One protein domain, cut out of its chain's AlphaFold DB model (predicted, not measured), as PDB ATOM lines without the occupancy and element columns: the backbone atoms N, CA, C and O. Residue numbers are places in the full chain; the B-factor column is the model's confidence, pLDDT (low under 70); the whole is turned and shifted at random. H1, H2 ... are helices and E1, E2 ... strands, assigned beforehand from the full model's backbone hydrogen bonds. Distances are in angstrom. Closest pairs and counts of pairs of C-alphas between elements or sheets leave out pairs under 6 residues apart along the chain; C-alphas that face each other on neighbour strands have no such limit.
ATOM      1  N   ALA A 216     -69.355 124.928   9.738       94.75
ATOM      2  CA  ALA A 216     -68.787 123.584   9.810       94.75
ATOM      3  C   ALA A 216     -69.348 122.801  11.013       94.75
ATOM      4  O   ALA A 216     -69.237 123.224  12.165       94.75
ATOM      5  N   ILE A 217     -69.924 121.625  10.754       94.88
ATOM      6  CA  ILE A 217     -70.482 120.710  11.758       94.88
ATOM      7  C   ILE A 217     -69.755 119.369  11.676       94.88
ATOM      8  O   ILE A 217     -69.516 118.842  10.594       94.88
ATOM      9  N   LYS A 218     -69.440 118.765  12.829       94.94
ATOM     10  CA  LYS A 218     -68.790 117.443  12.874       94.94
ATOM     11  C   LYS A 218     -69.660 116.366  12.223       94.94
ATOM     12  O   LYS A 218     -70.827 116.209  12.589       94.94
ATOM     13  N   ILE A 219     -69.054 115.544  11.365       94.12
ATOM     14  CA  ILE A 219     -69.747 114.514  10.577       94.12
ATOM     15  C   ILE A 219     -70.518 113.507  11.441       94.12
ATOM     16  O   ILE A 219     -71.561 113.002  11.038       94.12
ATOM     17  N   LYS A 220     -70.075 113.276  12.687       93.75
ATOM     18  CA  LYS A 220     -70.741 112.393  13.663       93.75
ATOM     19  C   LYS A 220     -72.191 112.782  13.990       93.75
ATOM     20  O   LYS A 220     -72.921 111.960  14.537       93.75
ATOM     21  N   HIS A 221     -72.588 114.030  13.727       94.38
ATOM     22  CA  HIS A 221     -73.961 114.499  13.930       94.38
ATOM     23  C   HIS A 221     -74.890 114.146  12.760       94.38
ATOM     24  O   HIS A 221     -76.111 114.184  12.919       94.38
ATOM     25  N   LEU A 222     -74.321 113.772  11.613       95.31
ATOM     26  CA  LEU A 222     -75.045 113.351  10.425       95.31
ATOM     27  C   LEU A 222     -75.273 111.831  10.448       95.31
ATOM     28  O   LEU A 222     -74.387 111.047  10.800       95.31
ATOM     29  N   LYS A 223     -76.467 111.373  10.065       94.44
ATOM     30  CA  LYS A 223     -76.757 109.930   9.991       94.44
ATOM     31  C   LYS A 223     -75.955 109.274   8.857       94.44
ATOM     32  O   LYS A 223     -75.954 109.770   7.741       94.44
ATOM     33  N   ARG A 224     -75.357 108.097   9.097       86.12
ATOM     34  CA  ARG A 224     -74.477 107.372   8.141       86.12
ATOM     35  C   ARG A 224     -75.077 107.018   6.767       86.12
ATOM     36  O   ARG A 224     -74.329 106.664   5.870       86.12
ATOM     37  N   LYS A 225     -76.402 107.052   6.608       85.94
ATOM     38  CA  LYS A 225     -77.113 106.792   5.338       85.94
ATOM     39  C   LYS A 225     -77.805 108.059   4.832       85.94
ATOM     40  O   LYS A 225     -78.976 108.031   4.463       85.94
ATOM     41  N   THR A 226     -77.128 109.194   4.968       92.50
ATOM     42  CA  THR A 226     -77.661 110.459   4.471       92.50
ATOM     43  C   THR A 226     -77.476 110.504   2.969       92.50
ATOM     44  O   THR A 226     -76.353 110.392   2.493       92.50
ATOM     45  N   HIS A 227     -78.588 110.675   2.265       92.69
ATOM     46  CA  HIS A 227     -78.619 110.968   0.840       92.69
ATOM     47  C   HIS A 227     -78.590 112.483   0.657       92.69
ATOM     48  O   HIS A 227     -79.264 113.198   1.409       92.69
ATOM     49  N   LEU A 228     -77.801 112.943  -0.309       94.38
ATOM     50  CA  LEU A 228     -77.707 114.344  -0.694       94.38
ATOM     51  C   LEU A 228     -78.404 114.528  -2.041       94.38
ATOM     52  O   LEU A 228     -78.134 113.782  -2.974       94.38
ATOM     53  N   TYR A 229     -79.284 115.513  -2.133       95.44
ATOM     54  CA  TYR A 229     -80.099 115.777  -3.320       95.44
ATOM     55  C   TYR A 229     -79.671 117.085  -3.988       95.44
ATOM     56  O   TYR A 229     -79.216 118.001  -3.299       95.44
ATOM     57  N   ASN A 230     -79.812 117.194  -5.310       92.81
ATOM     58  CA  ASN A 230     -79.487 118.421  -6.050       92.81
ATOM     59  C   ASN A 230     -80.572 119.504  -5.956       92.81
ATOM     60  O   ASN A 230     -80.280 120.675  -6.176       92.81
ATOM     61  N   CYS A 231     -81.798 119.152  -5.578       94.62
ATOM     62  CA  CYS A 231     -82.848 120.101  -5.217       94.62
ATOM     63  C   CYS A 231     -83.648 119.568  -4.004       94.62
ATOM     64  O   CYS A 231     -83.486 118.401  -3.634       94.62
ATOM     65  N   PRO A 232     -84.460 120.394  -3.314       94.88
ATOM     66  CA  PRO A 232     -85.232 119.974  -2.138       94.88
ATOM     67  C   PRO A 232     -86.463 119.125  -2.523       94.88
ATOM     68  O   PRO A 232     -87.596 119.413  -2.136       94.88
ATOM     69  N   ASP A 233     -86.234 118.047  -3.269       93.75
ATOM     70  CA  ASP A 233     -87.210 117.016  -3.620       93.75
ATOM     71  C   ASP A 233     -86.560 115.629  -3.475       93.75
ATOM     72  O   ASP A 233     -85.437 115.394  -3.914       93.75
ATOM     73  N   LYS A 234     -87.274 114.682  -2.857       89.81
ATOM     74  CA  LYS A 234     -86.811 113.299  -2.650       89.81
ATOM     75  C   LYS A 234     -86.746 112.502  -3.955       89.81
ATOM     76  O   LYS A 234     -86.089 111.467  -3.972       89.81
ATOM     77  N   ASN A 235     -87.442 112.954  -4.997       89.94
ATOM     78  CA  ASN A 235     -87.390 112.355  -6.331       89.94
ATOM     79  C   ASN A 235     -86.310 112.984  -7.217       89.94
ATOM     80  O   ASN A 235     -86.119 112.542  -8.347       89.94
ATOM     81  N   SER A 236     -85.631 114.021  -6.725       92.44
ATOM     82  CA  SER A 236     -84.551 114.655  -7.463       92.44
ATOM     83  C   SER A 236     -83.301 113.789  -7.495       92.44
ATOM     84  O   SER A 236     -83.171 112.789  -6.778       92.44
ATOM     85  N   LYS A 237     -82.361 114.181  -8.349       89.88
ATOM     86  CA  LYS A 237     -81.128 113.440  -8.550       89.88
ATOM     87  C   LYS A 237     -80.273 113.475  -7.284       89.88
ATOM     88  O   LYS A 237     -79.936 114.538  -6.758       89.88
ATOM     89  N   GLU A 238     -79.885 112.288  -6.828       91.81
ATOM     90  CA  GLU A 238     -78.910 112.153  -5.752       91.81
ATOM     91  C   GLU A 238     -77.518 112.558  -6.243       91.81
ATOM     92  O   GLU A 238     -77.082 112.197  -7.341       91.81
ATOM     93  N   ILE A 239     -76.820 113.318  -5.407       89.88
ATOM     94  CA  ILE A 239     -75.423 113.680  -5.596       89.88
ATOM     95  C   ILE A 239     -74.559 112.614  -4.920       89.88
ATOM     96  O   ILE A 239     -74.909 112.111  -3.851       89.88
ATOM     97  N   ASP A 240     -73.421 112.278  -5.528       86.88
ATOM     98  CA  ASP A 240     -72.490 111.309  -4.955       86.88
ATOM     99  C   ASP A 240     -71.998 111.760  -3.571       86.88
ATOM    100  O   ASP A 240     -71.327 112.774  -3.443       86.88
ATOM    101  N   THR A 241     -72.290 110.983  -2.528       86.62
ATOM    102  CA  THR A 241     -71.848 111.244  -1.150       86.62
ATOM    103  C   THR A 241     -70.602 110.446  -0.746       86.62
ATOM    104  O   THR A 241     -70.291 110.358   0.445       86.62
ATOM    105  N   SER A 242     -69.891 109.818  -1.690       85.75
ATOM    106  CA  SER A 242     -68.744 108.931  -1.426       85.75
ATOM    107  C   SER A 242     -67.621 109.593  -0.616       85.75
ATOM    108  O   SER A 242     -66.931 108.923   0.161       85.75
ATOM    109  N   LEU A 243     -67.458 110.910  -0.760       86.31
ATOM    110  CA  LEU A 243     -66.463 111.704  -0.041       86.31
ATOM    111  C   LEU A 243     -67.003 112.335   1.248       86.31
ATOM    112  O   LEU A 243     -66.220 112.570   2.163       86.31
ATOM    113  N   LEU A 244     -68.317 112.544   1.374       89.06
ATOM    114  CA  LEU A 244     -68.935 113.246   2.508       89.06
ATOM    115  C   LEU A 244     -68.540 112.637   3.864       89.06
ATOM    116  O   LEU A 244     -68.175 113.351   4.790       89.06
ATOM    117  N   PHE A 245     -68.578 111.306   3.979       89.62
ATOM    118  CA  PHE A 245     -68.271 110.598   5.231       89.62
ATOM    119  C   PHE A 245     -66.781 110.299   5.443       89.62
ATOM    120  O   PHE A 245     -66.435 109.665   6.442       89.62
ATOM    121  N   LYS A 246     -65.911 110.730   4.522       88.44
ATOM    122  CA  LYS A 246     -64.451 110.688   4.698       88.44
ATOM    123  C   LYS A 246     -63.915 111.950   5.380       88.44
ATOM    124  O   LYS A 246     -62.783 111.937   5.842       88.44
ATOM    125  N   GLN A 247     -64.731 113.001   5.454       85.81
ATOM    126  CA  GLN A 247     -64.392 114.280   6.070       85.81
ATOM    127  C   GLN A 247     -64.706 114.288   7.570       85.81
ATOM    128  O   GLN A 247     -65.653 113.643   8.026       85.81
ATOM    129  N   ASP A 248     -63.983 115.107   8.335       90.62
ATOM    130  CA  ASP A 248     -64.280 115.342   9.756       90.62
ATOM    131  C   ASP A 248     -65.532 116.203   9.967       90.62
ATOM    132  O   ASP A 248     -66.236 116.093  10.984       90.62
ATOM    133  N   THR A 249     -65.813 117.080   9.003       93.88
ATOM    134  CA  THR A 249     -66.922 118.032   9.050       93.88
ATOM    135  C   THR A 249     -67.654 118.114   7.718       93.88
ATOM    136  O   THR A 249     -67.114 117.782   6.668       93.88
ATOM    137  N   PHE A 250     -68.900 118.569   7.778       94.81
ATOM    138  CA  PHE A 250     -69.673 119.028   6.629       94.81
ATOM    139  C   PHE A 250     -70.134 120.462   6.898       94.81
ATOM    140  O   PHE A 250     -70.178 120.905   8.049       94.81
ATOM    141  N   ILE A 251     -70.482 121.194   5.850       95.19
ATOM    142  CA  ILE A 251     -70.957 122.570   5.938       95.19
ATOM    143  C   ILE A 251     -72.481 122.569   6.024       95.19
ATOM    144  O   ILE A 251     -73.162 121.938   5.223       95.19
ATOM    145  N   TYR A 252     -73.032 123.274   7.000       96.31
ATOM    146  CA  TYR A 252     -74.460 123.519   7.136       96.31
ATOM    147  C   TYR A 252     -74.759 124.973   6.784       96.31
ATOM    148  O   TYR A 252     -74.249 125.875   7.444       96.31
ATOM    149  N   TYR A 253     -75.586 125.184   5.762       95.44
ATOM    150  CA  TYR A 253     -75.924 126.514   5.249       95.44
ATOM    151  C   TYR A 253     -77.234 127.055   5.822       95.44
ATOM    152  O   TYR A 253     -77.402 128.261   5.961       95.44
ATOM    153  N   GLY A 254     -78.180 126.181   6.181       96.06
ATOM    154  CA  GLY A 254     -79.410 126.634   6.820       96.06
ATOM    155  C   GLY A 254     -80.606 125.708   6.674       96.06
ATOM    156  O   GLY A 254     -80.567 124.653   6.036       96.06
ATOM    157  N   CYS A 255     -81.694 126.132   7.308       96.06
ATOM    158  CA  CYS A 255     -83.008 125.515   7.256       96.06
ATOM    159  C   CYS A 255     -83.859 126.203   6.191       96.06
ATOM    160  O   CYS A 255     -84.281 127.338   6.391       96.06
ATOM    161  N   LEU A 256     -84.110 125.514   5.075       94.19
ATOM    162  CA  LEU A 256     -84.861 126.082   3.956       94.19
ATOM    163  C   LEU A 256     -86.354 126.181   4.288       94.19
ATOM    164  O   LEU A 256     -86.966 127.241   4.199       94.19
ATOM    165  N   ASP A 257     -86.934 125.065   4.712       91.50
ATOM    166  CA  ASP A 257     -88.362 124.935   4.988       91.50
ATOM    167  C   ASP A 257     -88.593 123.940   6.133       91.50
ATOM    168  O   ASP A 257     -87.719 123.753   6.984       91.50
ATOM    169  N   ASP A 258     -89.779 123.334   6.213       87.00
ATOM    170  CA  ASP A 258     -90.123 122.373   7.258       87.00
ATOM    171  C   ASP A 258     -89.505 120.975   7.059       87.00
ATOM    172  O   ASP A 258     -89.380 120.238   8.038       87.00
ATOM    173  N   GLU A 259     -88.982 120.659   5.873       93.88
ATOM    174  CA  GLU A 259     -88.488 119.333   5.480       93.88
ATOM    175  C   GLU A 259     -86.991 119.292   5.137       93.88
ATOM    176  O   GLU A 259     -86.358 118.244   5.329       93.88
ATOM    177  N   TRP A 260     -86.400 120.410   4.706       96.94
ATOM    178  CA  TRP A 260     -85.072 120.436   4.090       96.94
ATOM    179  C   TRP A 260     -84.054 121.342   4.784       96.94
ATOM    180  O   TRP A 260     -84.343 122.448   5.250       96.94
ATOM    181  N   TYR A 261     -82.810 120.866   4.788       97.50
ATOM    182  CA  TYR A 261     -81.614 121.644   5.079       97.50
ATOM    183  C   TYR A 261     -80.740 121.744   3.835       97.50
ATOM    184  O   TYR A 261     -80.622 120.766   3.092       97.50
ATOM    185  N   ILE A 262     -80.086 122.891   3.666       96.44
ATOM    186  CA  ILE A 262     -79.004 123.056   2.696       96.44
ATOM    187  C   ILE A 262     -77.694 122.732   3.403       96.44
ATOM    188  O   ILE A 262     -77.398 123.270   4.476       96.44
ATOM    189  N   VAL A 263     -76.918 121.830   2.817       96.06
ATOM    190  CA  VAL A 263     -75.611 121.417   3.321       96.06
ATOM    191  C   VAL A 263     -74.614 121.348   2.180       96.06
ATOM    192  O   VAL A 263     -74.986 121.294   1.014       96.06
ATOM    193  N   GLY A 264     -73.340 121.320   2.512       94.19
ATOM    194  CA  GLY A 264     -72.289 121.031   1.563       94.19
ATOM    195  C   GLY A 264     -71.162 120.266   2.213       94.19
ATOM    196  O   GLY A 264     -71.144 120.036   3.422       94.19
ATOM    197  N   TYR A 265     -70.207 119.865   1.402       91.56
ATOM    198  CA  TYR A 265     -68.932 119.365   1.878       91.56
ATOM    199  C   TYR A 265     -67.867 119.717   0.853       91.56
ATOM    200  O   TYR A 265     -68.162 119.977  -0.313       91.56
ATOM    201  N   GLN A 266     -66.630 119.737   1.317       87.12
ATOM    202  CA  GLN A 266     -65.461 119.951   0.487       87.12
ATOM    203  C   GLN A 266     -64.498 118.789   0.689       87.12
ATOM    204  O   GLN A 266     -64.506 118.153   1.745       87.12
ATOM    205  N   ASN A 267     -63.705 118.516  -0.333       81.69
ATOM    206  CA  ASN A 267     -62.594 117.590  -0.309       81.69
ATOM    207  C   ASN A 267     -61.349 118.379  -0.719       81.69
ATOM    208  O   ASN A 267     -61.187 118.711  -1.890       81.69
ATOM    209  N   ASP A 268     -60.521 118.725   0.266       79.62
ATOM    210  CA  ASP A 268     -59.277 119.474   0.079       79.62
ATOM    211  C   ASP A 268     -59.431 120.692  -0.861       79.62
ATOM    212  O   ASP A 268     -60.256 121.575  -0.606       79.62
ATOM    213  N   HIS A 269     -58.633 120.746  -1.933       75.50
ATOM    214  CA  HIS A 269     -58.637 121.801  -2.952       75.50
ATOM    215  C   HIS A 269     -59.166 121.357  -4.320       75.50
ATOM    216  O   HIS A 269     -59.081 122.122  -5.276       75.50
ATOM    217  N   ASP A 270     -59.698 120.140  -4.452       77.44
ATOM    218  CA  ASP A 270     -60.128 119.627  -5.757       77.44
ATOM    219  C   ASP A 270     -61.642 119.559  -5.938       77.44
ATOM    220  O   ASP A 270     -62.095 119.519  -7.077       77.44
ATOM    221  N   TYR A 271     -62.435 119.578  -4.865       85.25
ATOM    222  CA  TYR A 271     -63.877 119.418  -5.002       85.25
ATOM    223  C   TYR A 271     -64.670 120.044  -3.857       85.25
ATOM    224  O   TYR A 271     -64.360 119.871  -2.678       85.25
ATOM    225  N   SER A 272     -65.785 120.686  -4.191       89.19
ATOM    226  CA  SER A 272     -66.865 120.957  -3.242       89.19
ATOM    227  C   SER A 272     -68.230 120.644  -3.823       89.19
ATOM    228  O   SER A 272     -68.401 120.447  -5.020       89.19
ATOM    229  N   CYS A 273     -69.218 120.558  -2.947       91.12
ATOM    230  CA  CYS A 273     -70.587 120.317  -3.343       91.12
ATOM    231  C   CYS A 273     -71.548 120.999  -2.381       91.12
ATOM    232  O   CYS A 273     -71.339 120.974  -1.168       91.12
ATOM    233  N   VAL A 274     -72.639 121.532  -2.925       92.75
ATOM    234  CA  VAL A 274     -73.811 122.013  -2.187       92.75
ATOM    235  C   VAL A 274     -75.008 121.142  -2.553       92.75
ATOM    236  O   VAL A 274     -75.224 120.835  -3.715       92.75
ATOM    237  N   GLY A 275     -75.822 120.756  -1.582       94.81
ATOM    238  CA  GLY A 275     -77.036 119.991  -1.829       94.81
ATOM    239  C   GLY A 275     -77.996 120.019  -0.652       94.81
ATOM    240  O   GLY A 275     -77.865 120.814   0.282       94.81
ATOM    241  N   TYR A 276     -78.976 119.126  -0.702       96.75
ATOM    242  CA  TYR A 276     -80.101 119.116   0.219       96.75
ATOM    243  C   TYR A 276     -80.190 117.803   0.980       96.75
ATOM    244  O   TYR A 276     -80.072 116.723   0.406       96.75
ATOM    245  N   ILE A 277     -80.448 117.896   2.283       97.12
ATOM    246  CA  ILE A 277     -80.757 116.741   3.127       97.12
ATOM    247  C   ILE A 277     -82.079 116.970   3.844       97.12
ATOM    248  O   ILE A 277     -82.415 118.082   4.249       97.12
ATOM    249  N   THR A 278     -82.826 115.895   4.063       96.12
ATOM    250  CA  THR A 278     -84.044 115.968   4.882       96.12
ATOM    251  C   THR A 278     -83.703 116.198   6.360       96.12
ATOM    252  O   THR A 278     -82.730 115.624   6.862       96.12
ATOM    253  N   LYS A 279     -84.537 116.928   7.115       93.50
ATOM    254  CA  LYS A 279     -84.271 117.234   8.541       93.50
ATOM    255  C   LYS A 279     -84.061 116.013   9.425       93.50
ATOM    256  O   LYS A 279     -83.332 116.069  10.410       93.50
ATOM    257  N   LYS A 280     -84.651 114.870   9.063       93.31
ATOM    258  CA  LYS A 280     -84.441 113.594   9.765       93.31
ATOM    259  C   LYS A 280     -82.982 113.123   9.755       93.31
ATOM    260  O   LYS A 280     -82.671 112.212  10.522       93.31
ATOM    261  N   MET A 281     -82.117 113.666   8.896       95.56
ATOM    262  CA  MET A 281     -80.706 113.278   8.775       95.56
ATOM    263  C   MET A 281     -79.780 114.024   9.737       95.56
ATOM    264  O   MET A 281     -78.723 113.492  10.075       95.56
ATOM    265  N   LEU A 282     -80.206 115.189  10.235       95.06
ATOM    266  CA  LEU A 282     -79.454 116.018  11.171       95.06
ATOM    267  C   LEU A 282     -80.370 116.497  12.305       95.06
ATOM    268  O   LEU A 282     -81.293 117.285  12.106       95.06
ATOM    269  N   SER A 283     -80.114 116.017  13.518       89.94
ATOM    270  CA  SER A 283     -80.942 116.342  14.680       89.94
ATOM    271  C   SER A 283     -80.604 117.729  15.232       89.94
ATOM    272  O   SER A 283     -79.729 117.855  16.083       89.94
ATOM    273  N   LEU A 284     -81.327 118.752  14.775       92.06
ATOM    274  CA  LEU A 284     -81.312 120.100  15.352       92.06
ATOM    275  C   LEU A 284     -82.542 120.317  16.241       92.06
ATOM    276  O   LEU A 284     -83.651 119.887  15.907       92.06
ATOM    277  N   SER A 285     -82.375 121.021  17.357       92.25
ATOM    278  CA  SER A 285     -83.475 121.476  18.208       92.25
ATOM    279  C   SER A 285     -84.406 122.430  17.452       92.25
ATOM    280  O   SER A 285     -84.010 123.112  16.507       92.25
ATOM    281  N   LYS A 286     -85.657 122.561  17.913       91.50
ATOM    282  CA  LYS A 286     -86.612 123.533  17.342       91.50
ATOM    283  C   LYS A 286     -86.085 124.971  17.380       91.50
ATOM    284  O   LYS A 286     -86.424 125.772  16.515       91.50
ATOM    285  N   ARG A 287     -85.278 125.309  18.395       93.56
ATOM    286  CA  ARG A 287     -84.644 126.627  18.496       93.56
ATOM    287  C   ARG A 287     -83.608 126.808  17.392       93.56
ATOM    288  O   ARG A 287     -83.663 127.835  16.733       93.56
ATOM    289  N   GLU A 288     -82.714 125.837  17.203       93.50
ATOM    290  CA  GLU A 288     -81.679 125.872  16.159       93.50
ATOM    291  C   GLU A 288     -82.310 126.008  14.776       93.50
ATOM    292  O   GLU A 288     -82.018 126.973  14.087       93.50
ATOM    293  N   GLN A 289     -83.287 125.159  14.442       92.38
ATOM    294  CA  GLN A 289     -83.999 125.233  13.157       92.38
ATOM    295  C   GLN A 289     -84.618 126.611  12.882       92.38
ATOM    296  O   GLN A 289     -84.661 127.060  11.743       92.38
ATOM    297  N   ARG A 290     -85.115 127.289  13.924       92.56
ATOM    298  CA  ARG A 290     -85.716 128.619  13.788       92.56
ATOM    299  C   ARG A 290     -84.672 129.710  13.567       92.56
ATOM    300  O   ARG A 290     -84.929 130.615  12.783       92.56
ATOM    301  N   ILE A 291     -83.546 129.665  14.280       92.94
ATOM    302  CA  ILE A 291     -82.502 130.700  14.169       92.94
ATOM    303  C   ILE A 291     -81.616 130.511  12.934       92.94
ATOM    304  O   ILE A 291     -80.943 131.452  12.543       92.94
ATOM    305  N   THR A 292     -81.628 129.326  12.325       94.25
ATOM    306  CA  THR A 292     -80.900 129.026  11.086       94.25
ATOM    307  C   THR A 292     -81.806 129.000   9.857       94.25
ATOM    308  O   THR A 292     -81.410 128.482   8.813       94.25
ATOM    309  N   LYS A 293     -83.041 129.507   9.967       94.38
ATOM    310  CA  LYS A 293     -83.956 129.580   8.829       94.38
ATOM    311  C   LYS A 293     -83.413 130.553   7.787       94.38
ATOM    312  O   LYS A 293     -83.082 131.687   8.120       94.38
TER     313      LYS A 293
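AT A GLANCE: This is residues 216 to 293 of the 364 residues of an uncharacterized protein of Clostridiales bacterium (UniProt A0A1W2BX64). A strongly twisted antiparallel sheet of three longer strands, E2, E3 and E4, with short E1 along one edge, makes a wall; the long unnamed stretch of residues 219 to 248 loops across one of its faces, and the small helix H1 lies at the end of E2. The printed part has 78 residues with four named strands and then one named helix, along the chain E1, E2, E3, E4, H1; the sheet's order is the same, E1 - E2 - E3 - E4. The class is mostly strand, though under half of the residues are in named elements. The whole is compact, with a radius of gyration of the C-alphas of 11.8 A and spans of 34 by 27 by 20 A.

IN THESE COORDINATES: E3, residues 260 to 267, measures 23.1 A and begins at C-alpha 260 (-85.072, 120.436, 4.090). E4, residues 271 to 278, measures 22.7 A, and E2, residues 249 to 255, 17.8 A. E1, residues 216 to 218, begins at C-alpha 216 (-68.787, 123.584, 9.810). H1, residues 286 to 291, measures 8.9 A and ends at C-alpha 291 (-82.502, 130.700, 14.169).

HOW THE PARTS SIT: The four strands form a meander, each the antiparallel neighbour of the one before. In the hairpin E3 and E4, at 157 degrees, N 263 and O 275 are 2.9 A apart, within hydrogen-bond range. In the hairpin E2 and E3, at 153 degrees, N 251 and O 264 are 2.8 A apart. In the hairpin E1 and E2, at 119 degrees, N 217 and O 250 are 2.8 A apart. E1 is apart from E3 and E4. H1 only grazes the sheet, with its residues 288 to 291; its closest C-alpha pair with E2 is Cys 255 and Gln 289, 6.0 A. In H1 every O i to N i+4 pair is within hydrogen-bond range.

THE WHOLE: The C-alphas farthest apart, of Asp 270 and Lys 286, are 35.4 A apart. The printed part has no cut. The link from E1 to E2 is long, with 30 residues; within it residues 228 to 229 pair antiparallel with 238 to 239. The mean pLDDT of the printed part is 91.8, and no printed residue is under 70.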